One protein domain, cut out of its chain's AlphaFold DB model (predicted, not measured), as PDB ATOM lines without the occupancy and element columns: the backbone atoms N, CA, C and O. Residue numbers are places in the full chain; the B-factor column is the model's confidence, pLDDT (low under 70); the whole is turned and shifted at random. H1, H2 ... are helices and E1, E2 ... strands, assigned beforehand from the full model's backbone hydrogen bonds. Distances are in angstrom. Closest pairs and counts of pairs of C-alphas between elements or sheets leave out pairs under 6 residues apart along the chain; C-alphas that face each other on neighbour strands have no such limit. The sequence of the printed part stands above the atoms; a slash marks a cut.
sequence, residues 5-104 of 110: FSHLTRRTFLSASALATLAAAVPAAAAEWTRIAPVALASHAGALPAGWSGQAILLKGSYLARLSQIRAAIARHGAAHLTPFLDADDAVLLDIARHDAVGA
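This is residues 5 to 104 of the 110 residues of an uncharacterized protein of Novosphingobium sp. SG900 (UniProt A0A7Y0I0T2). A compact body has one long helical arm, H1, whose residues 5 to 32 stick out from it and make most of the length. In the body, H2 covers one face of a small sheet of three short strands, and H3 packs on H2. The printed part has 100 residues, with named elements in the order H1, E1, E2, H2, E3, H3; the sheet runs E2, E1, E3, all parallel, and the class is mostly helix. The whole is extended, with a radius of gyration of the C-alphas of 20.7 A and spans of 71 by 34 by 25 A.

H1, residues 5 to 33, touches no helix. E1, residues 39 to 42, is the inner strand between E2, residues 56 to 58, and E3, residues 82 to 85. N 57 and O 40 are 2.8 A apart across E2 and E1, and N 85 and O 41 are 2.8 A apart across E1 and E3, within hydrogen-bond range. H2, residues 63 to 77, is on the sheet at a height of 10.1 A and runs along the strands, at 7 degrees to E1 on the local plane. E2, H2 and E3 form a split strand-helix-strand unit, two parallel strands with a helix between them in the chain and E1 between them in the sheet; its crossover is right-handed. H2 and the sheet form two layers, a helix on one face of a sheet. H3, residues 88 to 103, touches H2 at a steep tilt of 51 degrees, the same way, the closest C-alphas being those of Arg 71 and Ala 97, 5.3 A apart. H3 only grazes the sheet, with residues 90 to 94. Every O i to N i+4 pair is within hydrogen-bond range in H2 and H3, and 20 of 25 are in H1.

H1 is 44.6 A long from C-alpha 5 at (29.616, 6.448, -43.426), H2 21.0 A and H3 23.0 A, ending with C-alpha 103 at (40.703, -37.874, -6.506).

The C-alphas of Phe 5 and Ser 62, the two farthest apart, are 71.5 A apart. The printed part has no cut, and the link from E1 to E2, 13 residues, is long. Residues 5 to 37 and 103 to 104 have pLDDT under 70.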
ATOM      1  N   PHE A   5      29.374   7.612 -42.559       46.31
ATOM      2  CA  PHE A   5      29.616   6.448 -43.426       46.31
ATOM      3  C   PHE A   5      30.949   5.729 -43.162       46.31
ATOM      4  O   PHE A   5      31.073   4.539 -43.443       46.31
ATOM      5  N   SER A   6      31.939   6.398 -42.565       45.75
ATOM      6  CA  SER A   6      33.250   5.785 -42.280       45.75
ATOM      7  C   SER A   6      33.231   4.821 -41.090       45.75
ATOM      8  O   SER A   6      34.072   3.922 -41.000       45.75
ATOM      9  N   HIS A   7      32.282   4.985 -40.164       50.12
ATOM     10  CA  HIS A   7      32.246   4.199 -38.929       50.12
ATOM     11  C   HIS A   7      31.570   2.830 -39.116       50.12
ATOM     12  O   HIS A   7      31.957   1.851 -38.473       50.12
ATOM     13  N   LEU A   8      30.611   2.737 -40.046       49.94
ATOM     14  CA  LEU A   8      29.927   1.485 -40.384       49.94
ATOM     15  C   LEU A   8      30.883   0.482 -41.062       49.94
ATOM     16  O   LEU A   8      30.845  -0.721 -40.795       49.94
ATOM     17  N   THR A   9      31.808   0.989 -41.880       56.75
ATOM     18  CA  THR A   9      32.744   0.185 -42.679       56.75
ATOM     19  C   THR A   9      33.832  -0.475 -41.832       56.75
ATOM     20  O   THR A   9      34.118  -1.658 -42.011       56.75
ATOM     21  N   ARG A  10      34.404   0.234 -40.845       52.75
ATOM     22  CA  ARG A  10      35.453  -0.328 -39.967       52.75
ATOM     23  C   ARG A  10      34.940  -1.476 -39.102       52.75
ATOM     24  O   ARG A  10      35.606  -2.498 -38.981       52.75
ATOM     25  N   ARG A  11      33.747  -1.322 -38.524       53.78
ATOM     26  CA  ARG A  11      33.131  -2.330 -37.648       53.78
ATOM     27  C   ARG A  11      32.758  -3.604 -38.416       53.78
ATOM     28  O   ARG A  11      32.940  -4.703 -37.898       53.78
ATOM     29  N   THR A  12      32.330  -3.452 -39.669       57.84
ATOM     30  CA  THR A  12      32.044  -4.571 -40.582       57.84
ATOM     31  C   THR A  12      33.326  -5.301 -40.995       57.84
ATOM     32  O   THR A  12      33.380  -6.528 -40.948       57.84
ATOM     33  N   PHE A  13      34.390  -4.557 -41.310       56.25
ATOM     34  CA  PHE A  13      35.690  -5.134 -41.664       56.25
ATOM     35  C   PHE A  13      36.324  -5.909 -40.496       56.25
ATOM     36  O   PHE A  13      36.814  -7.019 -40.680       56.25
ATOM     37  N   LEU A  14      36.245  -5.375 -39.272       56.59
ATOM     38  CA  LEU A  14      36.723  -6.056 -38.062       56.59
ATOM     39  C   LEU A  14      35.952  -7.357 -37.770       56.59
ATOM     40  O   LEU A  14      36.568  -8.338 -37.360       56.59
ATOM     41  N   SER A  15      34.638  -7.403 -38.030       53.91
ATOM     42  CA  SER A  15      33.849  -8.645 -37.923       53.91
ATOM     43  C   SER A  15      34.252  -9.697 -38.956       53.91
ATOM     44  O   SER A  15      34.385 -10.867 -38.607       53.91
ATOM     45  N   ALA A  16      34.489  -9.299 -40.209       51.78
ATOM     46  CA  ALA A  16      34.909 -10.226 -41.258       51.78
ATOM     47  C   ALA A  16      36.294 -10.833 -40.969       51.78
ATOM     48  O   ALA A  16      36.483 -12.042 -41.107       51.78
ATOM     49  N   SER A  17      37.239 -10.018 -40.491       52.09
ATOM     50  CA  SER A  17      38.579 -10.484 -40.115       52.09
ATOM     51  C   SER A  17      38.556 -11.417 -38.901       52.09
ATOM     52  O   SER A  17      39.251 -12.429 -38.905       52.09
ATOM     53  N   ALA A  18      37.715 -11.145 -37.894       53.56
ATOM     54  CA  ALA A  18      37.545 -12.042 -36.749       53.56
ATOM     55  C   ALA A  18      36.963 -13.410 -37.156       53.56
ATOM     56  O   ALA A  18      37.406 -14.444 -36.651       53.56
ATOM     57  N   LEU A  19      36.023 -13.434 -38.111       50.50
ATOM     58  CA  LEU A  19      35.462 -14.678 -38.647       50.50
ATOM     59  C   LEU A  19      36.513 -15.500 -39.412       50.50
ATOM     60  O   LEU A  19      36.562 -16.722 -39.276       50.50
ATOM     61  N   ALA A  20      37.378 -14.833 -40.181       52.94
ATOM     62  CA  ALA A  20      38.450 -15.484 -40.933       52.94
ATOM     63  C   ALA A  20      39.518 -16.102 -40.011       52.94
ATOM     64  O   ALA A  20      39.974 -17.219 -40.257       52.94
ATOM     65  N   THR A  21      39.881 -15.423 -38.917       51.94
ATOM     66  CA  THR A  21      40.833 -15.961 -37.931       51.94
ATOM     67  C   THR A  21      40.254 -17.150 -37.161       51.94
ATOM     68  O   THR A  21      40.974 -18.115 -36.912       51.94
ATOM     69  N   LEU A  22      38.952 -17.142 -36.847       44.53
ATOM     70  CA  LEU A  22      38.300 -18.292 -36.215       44.53
ATOM     71  C   LEU A  22      38.242 -19.500 -37.169       44.53
ATOM     72  O   LEU A  22      38.561 -20.614 -36.766       44.53
ATOM     73  N   ALA A  23      37.928 -19.284 -38.451       48.28
ATOM     74  CA  ALA A  23      37.866 -20.348 -39.458       48.28
ATOM     75  C   ALA A  23      39.230 -21.005 -39.748       48.28
ATOM     76  O   ALA A  23      39.279 -22.193 -40.061       48.28
ATOM     77  N   ALA A  24      40.336 -20.268 -39.605       51.66
ATOM     78  CA  ALA A  24      41.688 -20.803 -39.782       51.66
ATOM     79  C   ALA A  24      42.232 -21.550 -38.546       51.66
ATOM     80  O   ALA A  24      43.187 -22.313 -38.673       51.66
ATOM     81  N   ALA A  25      41.632 -21.367 -37.362       45.03
ATOM     82  CA  ALA A  25      42.037 -22.049 -36.126       45.03
ATOM     83  C   ALA A  25      41.309 -23.390 -35.897       45.03
ATOM     84  O   ALA A  25      41.834 -24.277 -35.224       45.03
ATOM     85  N   VAL A  26      40.124 -23.573 -36.492       46.62
ATOM     86  CA  VAL A  26      39.343 -24.824 -36.416       46.62
ATOM     87  C   VAL A  26      40.100 -26.048 -36.973       46.62
ATOM     88  O   VAL A  26      40.066 -27.096 -36.325       46.62
ATOM     89  N   PRO A  27      40.846 -25.968 -38.096       43.16
ATOM     90  CA  PRO A  27      41.575 -27.122 -38.619       43.16
ATOM     91  C   PRO A  27      42.757 -27.537 -37.738       43.16
ATOM     92  O   PRO A  27      43.076 -28.718 -37.682       43.16
ATOM     93  N   ALA A  28      43.398 -26.599 -37.032       45.38
ATOM     94  CA  ALA A  28      44.540 -26.909 -36.171       45.38
ATOM     95  C   ALA A  28      44.105 -27.658 -34.901       45.38
ATOM     96  O   ALA A  28      44.745 -28.635 -34.514       45.38
ATOM     97  N   ALA A  29      42.966 -27.275 -34.313       45.75
ATOM     98  CA  ALA A  29      42.361 -28.040 -33.225       45.75
ATOM     99  C   ALA A  29      41.893 -29.427 -33.703       45.75
ATOM    100  O   ALA A  29      42.113 -30.412 -33.008       45.75
ATOM    101  N   ALA A  30      41.326 -29.536 -34.912       47.06
ATOM    102  CA  ALA A  30      40.958 -30.828 -35.497       47.06
ATOM    103  C   ALA A  30      42.180 -31.713 -35.824       47.06
ATOM    104  O   ALA A  30      42.108 -32.933 -35.695       47.06
ATOM    105  N   ALA A  31      43.318 -31.121 -36.199       45.78
ATOM    106  CA  ALA A  31      44.556 -31.847 -36.482       45.78
ATOM    107  C   ALA A  31      45.200 -32.431 -35.212       45.78
ATOM    108  O   ALA A  31      45.722 -33.544 -35.252       45.78
ATOM    109  N   GLU A  32      45.105 -31.759 -34.062       42.03
ATOM    110  CA  GLU A  32      45.578 -32.323 -32.786       42.03
ATOM    111  C   GLU A  32      44.762 -33.572 -32.383       42.03
ATOM    112  O   GLU A  32      45.312 -34.542 -31.864       42.03
ATOM    113  N   TRP A  33      43.467 -33.611 -32.723       40.62
ATOM    114  CA  TRP A  33      42.582 -34.759 -32.464       40.62
ATOM    115  C   TRP A  33      42.891 -35.972 -33.351       40.62
ATOM    116  O   TRP A  33      42.546 -37.096 -32.997       40.62
ATOM    117  N   THR A  34      43.578 -35.780 -34.482       43.62
ATOM    118  CA  THR A  34      43.986 -36.891 -35.360       43.62
ATOM    119  C   THR A  34      45.215 -37.655 -34.866       43.62
ATOM    120  O   THR A  34      45.535 -38.704 -35.423       43.62
ATOM    121  N   ARG A  35      45.901 -37.184 -33.814       50.78
ATOM    122  CA  ARG A  35      47.118 -37.847 -33.314       50.78
ATOM    123  C   ARG A  35      46.837 -38.990 -32.328       50.78
ATOM    124  O   ARG A  35      47.702 -39.839 -32.135       50.78
ATOM    125  N   ILE A  36      45.635 -39.053 -31.748       55.78
ATOM    126  CA  ILE A  36      45.204 -40.127 -30.840       55.78
ATOM    127  C   ILE A  36      43.841 -40.609 -31.328       55.78
ATOM    128  O   ILE A  36      42.835 -39.935 -31.121       55.78
ATOM    129  N   ALA A  37      43.800 -41.763 -31.998       60.41
ATOM    130  CA  ALA A  37      42.531 -42.377 -32.368       60.41
ATOM    131  C   ALA A  37      41.688 -42.565 -31.090       60.41
ATOM    132  O   ALA A  37      42.176 -43.198 -30.147       60.41
ATOM    133  N   PRO A  38      40.467 -42.006 -31.019       72.12
ATOM    134  CA  PRO A  38      39.643 -42.128 -29.828       72.12
ATOM    135  C   PRO A  38      39.367 -43.605 -29.549       72.12
ATOM    136  O   PRO A  38      39.164 -44.400 -30.470       72.12
ATOM    137  N   VAL A  39      39.386 -43.980 -28.271       85.81
ATOM    138  CA  VAL A  39      39.098 -45.353 -27.847       85.81
ATOM    139  C   VAL A  39      37.648 -45.414 -27.389       85.81
ATOM    140  O   VAL A  39      37.252 -44.722 -26.452       85.81
ATOM    141  N   ALA A  40      36.842 -46.247 -28.043       90.38
ATOM    142  CA  ALA A  40      35.459 -46.471 -27.649       90.38
ATOM    143  C   ALA A  40      35.397 -47.356 -26.400       90.38
ATOM    144  O   ALA A  40      36.022 -48.414 -26.359       90.38
ATOM    145  N   LEU A  41      34.599 -46.963 -25.411       91.88
ATOM    146  CA  LEU A  41      34.139 -47.849 -24.342       91.88
ATOM    147  C   LEU A  41      32.700 -48.232 -24.641       91.88
ATOM    148  O   LEU A  41      31.863 -47.345 -24.767       91.88
ATOM    149  N   ALA A  42      32.415 -49.524 -24.747       92.62
ATOM    150  CA  ALA A  42      31.093 -49.995 -25.123       92.62
ATOM    151  C   ALA A  42      30.564 -51.069 -24.176       92.62
ATOM    152  O   ALA A  42      31.265 -52.039 -23.882       92.62
ATOM    153  N   SER A  43      29.308 -50.920 -23.754       90.19
ATOM    154  CA  SER A  43      28.612 -51.897 -22.905       90.19
ATOM    155  C   SER A  43      28.412 -53.233 -23.613       90.19
ATOM    156  O   SER A  43      28.562 -54.298 -23.018       90.19
ATOM    157  N   HIS A  44      28.128 -53.189 -24.914       88.69
ATOM    158  CA  HIS A  44      27.932 -54.369 -25.745       88.69
ATOM    159  C   HIS A  44      28.272 -54.081 -27.212       88.69
ATOM    160  O   HIS A  44      28.370 -52.930 -27.634       88.69
ATOM    161  N   ALA A  45      28.425 -55.133 -28.024       83.31
ATOM    162  CA  ALA A  45      28.856 -55.009 -29.422       83.31
ATOM    163  C   ALA A  45      27.913 -54.141 -30.274       83.31
ATOM    164  O   ALA A  45      28.374 -53.404 -31.137       83.31
ATOM    165  N   GLY A  46      26.605 -54.183 -29.992       85.69
ATOM    166  CA  GLY A  46      25.607 -53.356 -30.680       85.69
ATOM    167  C   GLY A  46      25.559 -51.882 -30.256       85.69
ATOM    168  O   GLY A  46      24.790 -51.134 -30.842       85.69
ATOM    169  N   ALA A  47      26.327 -51.464 -29.241       86.44
ATOM    170  CA  ALA A  47      26.339 -50.071 -28.790       86.44
ATOM    171  C   ALA A  47      27.250 -49.199 -29.667       86.44
ATOM    172  O   ALA A  47      27.107 -47.978 -29.692       86.44
ATOM    173  N   LEU A  48      28.189 -49.817 -30.394       87.69
ATOM    174  CA  LEU A  48      29.063 -49.088 -31.299       87.69
ATOM    175  C   LEU A  48      28.319 -48.673 -32.574       87.69
ATOM    176  O   LEU A  48      27.583 -49.480 -33.148       87.69
ATOM    177  N   PRO A  49      28.561 -47.450 -33.077       85.62
ATOM    178  CA  PRO A  49      28.007 -47.020 -34.349       85.62
ATOM    179  C   PRO A  49      28.578 -47.853 -35.503       85.62
ATOM    180  O   PRO A  49      29.770 -48.178 -35.542       85.62
ATOM    181  N   ALA A  50      27.722 -48.164 -36.478       77.94
ATOM    182  CA  ALA A  50      28.139 -48.814 -37.714       77.94
ATOM    183  C   ALA A  50      29.159 -47.920 -38.440       77.94
ATOM    184  O   ALA A  50      28.843 -46.796 -38.823       77.94
ATOM    185  N   GLY A  51      30.391 -48.409 -38.596       80.44
ATOM    186  CA  GLY A  51      31.499 -47.649 -39.189       80.44
ATOM    187  C   GLY A  51      32.546 -47.140 -38.194       80.44
ATOM    188  O   GLY A  51      33.463 -46.433 -38.606       80.44
ATOM    189  N   TRP A  52      32.461 -47.505 -36.910       84.81
ATOM    190  CA  TRP A  52      33.557 -47.255 -35.974       84.81
ATOM    191  C   TRP A  52      34.846 -47.959 -36.431       84.81
ATOM    192  O   TRP A  52      34.886 -49.181 -36.553       84.81
ATOM    193  N   SER A  53      35.902 -47.180 -36.668       79.12
ATOM    194  CA  SER A  53      37.209 -47.655 -37.146       79.12
ATOM    195  C   SER A  53      38.320 -47.574 -36.092       79.12
ATOM    196  O   SER A  53      39.439 -48.020 -36.341       79.12
ATOM    197  N   GLY A  54      38.024 -47.004 -34.919       81.19
ATOM    198  CA  GLY A  54      38.961 -46.884 -33.803       81.19
ATOM    199  C   GLY A  54      39.041 -48.146 -32.944       81.19
ATOM    200  O   GLY A  54      38.303 -49.117 -33.129       81.19
ATOM    201  N   GLN A  55      39.904 -48.120 -31.929       86.38
ATOM    202  CA  GLN A  55      39.936 -49.186 -30.929       86.38
ATOM    203  C   GLN A  55      38.636 -49.177 -30.115       86.38
ATOM    204  O   GLN A  55      38.121 -48.116 -29.762       86.38
ATOM    205  N   ALA A  56      38.115 -50.361 -29.804       89.12
ATOM    206  CA  ALA A  56      36.919 -50.534 -28.994       89.12
ATOM    207  C   ALA A  56      37.197 -51.477 -27.823       89.12
ATOM    208  O   ALA A  56      37.685 -52.593 -28.002       89.12
ATOM    209  N   ILE A  57      36.860 -51.032 -26.619       91.25
ATOM    210  CA  ILE A  57      36.901 -51.818 -25.394       91.25
ATOM    211  C   ILE A  57      35.464 -52.201 -25.061       91.25
ATOM    212  O   ILE A  57      34.665 -51.373 -24.629       91.25
ATOM    213  N   LEU A  58      35.152 -53.478 -25.266       93.81
ATOM    214  CA  LEU A  58      33.880 -54.058 -24.856       93.81
ATOM    215  C   LEU A  58      33.943 -54.453 -23.384       93.81
ATOM    216  O   LEU A  58      34.767 -55.286 -22.987       93.81
ATOM    217  N   LEU A  59      33.059 -53.859 -22.592       92.75
ATOM    218  CA  LEU A  59      32.884 -54.176 -21.184       92.75
ATOM    219  C   LEU A  59      32.290 -55.578 -21.046       92.75
ATOM    220  O   LEU A  59      31.386 -55.964 -21.786       92.75
ATOM    221  N   LYS A  60      32.841 -56.382 -20.136       92.00
ATOM    222  CA  LYS A  60      32.438 -57.782 -19.957       92.00
ATOM    223  C   LYS A  60      32.451 -58.172 -18.486       92.00
ATOM    224  O   LYS A  60      33.290 -57.724 -17.711       92.00
ATOM    225  N   GLY A  61      31.568 -59.102 -18.139       92.31
ATOM    226  CA  GLY A  61      31.511 -59.694 -16.808       92.31
ATOM    227  C   GLY A  61      30.661 -58.894 -15.825       92.31
ATOM    228  O   GLY A  61      29.717 -58.204 -16.205       92.31
ATOM    229  N   SER A  62      30.966 -59.051 -14.539       93.81
ATOM    230  CA  SER A  62      30.204 -58.448 -13.446       93.81
ATOM    231  C   SER A  62      30.406 -56.931 -13.356       93.81
ATOM    232  O   SER A  62      31.329 -56.365 -13.937       93.81
ATOM    233  N   TYR A  63      29.558 -56.265 -12.573       91.19
ATOM    234  CA  TYR A  63      29.617 -54.820 -12.330       91.19
ATOM    235  C   TYR A  63      31.019 -54.323 -11.917       91.19
ATOM    236  O   TYR A  63      31.558 -53.400 -12.521       91.19
ATOM    237  N   LEU A  64      31.672 -54.995 -10.959       93.00
ATOM    238  CA  LEU A  64      33.023 -54.626 -10.512       93.00
ATOM    239  C   LEU A  64      34.110 -54.905 -11.561       93.00
ATOM    240  O   LEU A  64      35.100 -54.171 -11.633       93.00
ATOM    241  N   ALA A  65      33.929 -55.940 -12.388       93.25
ATOM    242  CA  ALA A  65      34.841 -56.225 -13.492       93.25
ATOM    243  C   ALA A  65      34.776 -55.103 -14.536       93.25
ATOM    244  O   ALA A  65      35.816 -54.566 -14.917       93.25
ATOM    245  N   ARG A  66      33.562 -54.674 -14.905       93.88
ATOM    246  CA  ARG A  66      33.339 -53.545 -15.819       93.88
ATOM    247  C   ARG A  66      33.920 -52.242 -15.267       93.88
ATOM    248  O   ARG A  66      34.659 -51.569 -15.981       93.88
ATOM    249  N   LEU A  67      33.717 -51.942 -13.980       93.88
ATOM    250  CA  LEU A  67      34.337 -50.779 -13.326       93.88
ATOM    251  C   LEU A  67      35.868 -50.808 -13.421       93.88
ATOM    252  O   LEU A  67      36.502 -49.809 -13.754       93.88
ATOM    253  N   SER A  68      36.470 -51.970 -13.164       92.75
ATOM    254  CA  SER A  68      37.924 -52.148 -13.242       92.75
ATOM    255  C   SER A  68      38.443 -51.968 -14.670       92.75
ATOM    256  O   SER A  68      39.474 -51.327 -14.873       92.75
ATOM    257  N   GLN A  69      37.714 -52.477 -15.670       93.88
ATOM    258  CA  GLN A  69      38.034 -52.259 -17.082       93.88
ATOM    259  C   GLN A  69      37.992 -50.771 -17.446       93.88
ATOM    260  O   GLN A  69      38.908 -50.291 -18.113       93.88
ATOM    261  N   ILE A  70      36.982 -50.034 -16.973       92.06
ATOM    262  CA  ILE A  70      36.842 -48.596 -17.226       92.06
ATOM    263  C   ILE A  70      37.967 -47.806 -16.550       92.06
ATOM    264  O   ILE A  70      38.623 -47.004 -17.211       92.06
ATOM    265  N   ARG A  71      38.264 -48.069 -15.269       92.75
ATOM    266  CA  ARG A  71      39.396 -47.437 -14.564       92.75
ATOM    267  C   ARG A  71      40.713 -47.677 -15.295       92.75
ATOM    268  O   ARG A  71      41.491 -46.751 -15.498       92.75
ATOM    269  N   ALA A  72      40.948 -48.907 -15.748       90.25
ATOM    270  CA  ALA A  72      42.164 -49.241 -16.472       90.25
ATOM    271  C   ALA A  72      42.215 -48.602 -17.872       90.25
ATOM    272  O   ALA A  72      43.298 -48.276 -18.353       90.25
ATOM    273  N   ALA A  73      41.068 -48.404 -18.527       89.44
ATOM    274  CA  ALA A  73      40.985 -47.652 -19.776       89.44
ATOM    275  C   ALA A  73      41.298 -46.164 -19.550       89.44
ATOM    276  O   ALA A  73      42.084 -45.597 -20.303       89.44
ATOM    277  N   ILE A  74      40.762 -45.555 -18.486       89.00
ATOM    278  CA  ILE A  74      41.064 -44.168 -18.099       89.00
ATOM    279  C   ILE A  74      42.547 -44.010 -17.764       89.00
ATOM    280  O   ILE A  74      43.174 -43.079 -18.252       89.00
ATOM    281  N   ALA A  75      43.129 -44.927 -16.989       87.38
ATOM    282  CA  ALA A  75      44.542 -44.860 -16.622       87.38
ATOM    283  C   ALA A  75      45.475 -44.989 -17.840       87.38
ATOM    284  O   ALA A  75      46.529 -44.366 -17.879       87.38
ATOM    285  N   ARG A  76      45.088 -45.793 -18.841       86.00
ATOM    286  CA  ARG A  76      45.893 -46.031 -20.050       86.00
ATOM    287  C   ARG A  76      45.735 -44.966 -21.128       86.00
ATOM    288  O   ARG A  76      46.706 -44.651 -21.804       86.00
ATOM    289  N   HIS A  77      44.518 -44.475 -21.331       84.75
ATOM    290  CA  HIS A  77      44.188 -43.608 -22.464       84.75
ATOM    291  C   HIS A  77      43.839 -42.180 -22.044       84.75
ATOM    292  O   HIS A  77      43.812 -41.299 -22.891       84.75
ATOM    293  N   GLY A  78      43.588 -41.931 -20.759       82.62
ATOM    294  CA  GLY A  78      43.058 -40.668 -20.260       82.62
ATOM    295  C   GLY A  78      41.548 -40.553 -20.478       82.62
ATOM    296  O   GLY A  78      41.012 -40.911 -21.526       82.62
ATOM    297  N   ALA A  79      40.835 -40.005 -19.490       81.81
ATOM    298  CA  ALA A  79      39.373 -39.878 -19.532       81.81
ATOM    299  C   ALA A  79      38.850 -39.031 -20.710       81.81
ATOM    300  O   ALA A  79      37.721 -39.244 -21.154       81.81
ATOM    301  N   ALA A  80      39.661 -38.087 -21.201       81.00
ATOM    302  CA  ALA A  80      39.327 -37.184 -22.301       81.00
ATOM    303  C   ALA A  80      39.388 -37.850 -23.688       81.00
ATOM    304  O   ALA A  80      38.733 -37.382 -24.614       81.00
ATOM    305  N   HIS A  81      40.143 -38.944 -23.833       82.56
ATOM    306  CA  HIS A  81      40.334 -39.642 -25.113       82.56
ATOM    307  C   HIS A  81      39.427 -40.872 -25.268       82.56
ATOM    308  O   HIS A  81      39.525 -41.611 -26.251       82.56
ATOM    309  N   LEU A  82      38.538 -41.095 -24.295       87.50
ATOM    310  CA  LEU A  82      37.565 -42.178 -24.301       87.50
ATOM    311  C   LEU A  82      36.220 -41.682 -24.827       87.50
ATOM    312  O   LEU A  82      35.665 -40.706 -24.321       87.50
ATOM    313  N   THR A  83      35.665 -42.398 -25.801       90.44
ATOM    314  CA  THR A  83      34.320 -42.152 -26.333       90.44
ATOM    315  C   THR A  83      33.346 -43.179 -25.747       90.44
ATOM    316  O   THR A  83      33.450 -44.364 -26.071       90.44
ATOM    317  N   PRO A  84      32.425 -42.778 -24.854       90.19
ATOM    318  CA  PRO A  84      31.512 -43.714 -24.214       90.19
ATOM    319  C   PRO A  84      30.294 -44.029 -25.092       90.19
ATOM    320  O   PRO A  84      29.552 -43.136 -25.489       90.19
ATOM    321  N   PHE A  85      30.067 -45.317 -25.321       92.06
ATOM    322  CA  PHE A  85      28.881 -45.912 -25.939       92.06
ATOM    323  C   PHE A  85      28.269 -46.904 -24.944       92.06
ATOM    324  O   PHE A  85      28.377 -48.122 -25.089       92.06
ATOM    325  N   LEU A  86      27.732 -46.359 -23.854       92.62
ATOM    326  CA  LEU A  86      27.405 -47.111 -22.646       92.62
ATOM    327  C   LEU A  86      25.903 -47.100 -22.357       92.62
ATOM    328  O   LEU A  86      25.237 -46.088 -22.576       92.62
ATOM    329  N   ASP A  87      25.408 -48.201 -21.799       92.19
ATOM    330  CA  ASP A  87      24.099 -48.262 -21.148       92.19
ATOM    331  C   ASP A  87      24.101 -47.462 -19.836       92.19
ATOM    332  O   ASP A  87      25.157 -47.100 -19.310       92.19
ATOM    333  N   ALA A  88      22.917 -47.221 -19.266       90.38
ATOM    334  CA  ALA A  88      22.758 -46.412 -18.054       90.38
ATOM    335  C   ALA A  88      23.627 -46.895 -16.874       90.38
ATOM    336  O   ALA A  88      24.290 -46.082 -16.233       90.38
ATOM    337  N   ASP A  89      23.679 -48.207 -16.625       90.38
ATOM    338  CA  ASP A  89      24.515 -48.801 -15.570       90.38
ATOM    339  C   ASP A  89      26.012 -48.528 -15.782       90.38
ATOM    340  O   ASP A  89      26.728 -48.124 -14.866       90.38
ATOM    341  N   ASP A  90      26.501 -48.716 -17.008       90.56
ATOM    342  CA  ASP A  90      27.922 -48.541 -17.311       90.56
ATOM    343  C   ASP A  90      28.311 -47.056 -17.396       90.56
ATOM    344  O   ASP A  90      29.455 -46.700 -17.112       90.56
ATOM    345  N   ALA A  91      27.365 -46.171 -17.720       91.12
ATOM    346  CA  ALA A  91      27.562 -44.728 -17.639       91.12
ATOM    347  C   ALA A  91      27.807 -44.271 -16.190       91.12
ATOM    348  O   ALA A  91      28.698 -43.454 -15.954       91.12
ATOM    349  N   VAL A  92      27.089 -44.845 -15.216       93.44
ATOM    350  CA  VAL A  92      27.341 -44.607 -13.783       93.44
ATOM    351  C   VAL A  92      28.730 -45.110 -13.389       93.44
ATOM    352  O   VAL A  92      29.473 -44.409 -12.705       93.44
ATOM    353  N   LEU A  93      29.131 -46.292 -13.863       93.25
ATOM    354  CA  LEU A  93      30.477 -46.816 -13.618       93.25
ATOM    355  C   LEU A  93      31.581 -45.918 -14.181       93.25
ATOM    356  O   LEU A  93      32.629 -45.761 -13.552       93.25
ATOM    357  N   LEU A  94      31.354 -45.325 -15.353       92.50
ATOM    358  CA  LEU A  94      32.279 -44.364 -15.941       92.50
ATOM    359  C   LEU A  94      32.391 -43.089 -15.108       92.50
ATOM    360  O   LEU A  94      33.498 -42.572 -14.960       92.50
ATOM    361  N   ASP A  95      31.285 -42.598 -14.556       92.19
ATOM    362  CA  ASP A  95      31.284 -41.428 -13.678       92.19
ATOM    363  C   ASP A  95      32.074 -41.690 -12.386       92.19
ATOM    364  O   ASP A  95      32.998 -40.941 -12.067       92.19
ATOM    365  N   ILE A  96      31.821 -42.830 -11.730       90.81
ATOM    366  CA  ILE A  96      32.585 -43.282 -10.554       90.81
ATOM    367  C   ILE A  96      34.080 -43.355 -10.888       90.81
ATOM    368  O   ILE A  96      34.911 -42.787 -10.183       90.81
ATOM    369  N   ALA A  97      34.437 -44.015 -11.993       91.25
ATOM    370  CA  ALA A  97      35.831 -44.183 -12.391       91.25
ATOM    371  C   ALA A  97      36.529 -42.852 -12.720       91.25
ATOM    372  O   ALA A  97      37.726 -42.706 -12.472       91.25
ATOM    373  N   ARG A  98      35.800 -41.879 -13.279       88.31
ATOM    374  CA  ARG A  98      36.307 -40.522 -13.522       88.31
ATOM    375  C   ARG A  98      36.513 -39.763 -12.220       88.31
ATOM    376  O   ARG A  98      37.546 -39.119 -12.068       88.31
ATOM    377  N   HIS A  99      35.565 -39.860 -11.294       87.19
ATOM    378  CA  HIS A  99      35.672 -39.234  -9.983       87.19
ATOM    379  C   HIS A  99      36.888 -39.762  -9.208       87.19
ATOM    380  O   HIS A  99      37.698 -38.974  -8.723       87.19
ATOM    381  N   ASP A 100      37.088 -41.084  -9.200       83.88
ATOM    382  CA  ASP A 100      38.259 -41.726  -8.591       83.88
ATOM    383  C   ASP A 100      39.578 -41.237  -9.209       83.88
ATOM    384  O   ASP A 100      40.557 -41.005  -8.502       83.88
ATOM    385  N   ALA A 101      39.612 -41.068 -10.535       78.50
ATOM    386  CA  ALA A 101      40.805 -40.619 -11.250       78.50
ATOM    387  C   ALA A 101      41.165 -39.152 -10.957       78.50
ATOM    388  O   ALA A 101      42.339 -38.801 -10.996       78.50
ATOM    389  N   VAL A 102      40.177 -38.303 -10.651       70.75
ATOM    390  CA  VAL A 102      40.392 -36.907 -10.222       70.75
ATOM    391  C   VAL A 102      40.819 -36.835  -8.752       70.75
ATOM    392  O   VAL A 102      41.575 -35.944  -8.373       70.75
ATOM    393  N   GLY A 103      40.357 -37.778  -7.926       58.91
ATOM    394  CA  GLY A 103      40.703 -37.874  -6.506       58.91
ATOM    395  C   GLY A 103      42.076 -38.488  -6.211       58.91
ATOM    396  O   GLY A 103      42.527 -38.418  -5.069       58.91
ATOM    397  N   ALA A 104      42.751 -39.081  -7.200       55.81
ATOM    398  CA  ALA A 104      44.094 -39.623  -7.037       55.81
ATOM    399  C   ALA A 104      45.143 -38.491  -7.117       55.81
ATOM    400  O   ALA A 104      45.350 -37.941  -8.202       55.81
TER     401      ALA A 104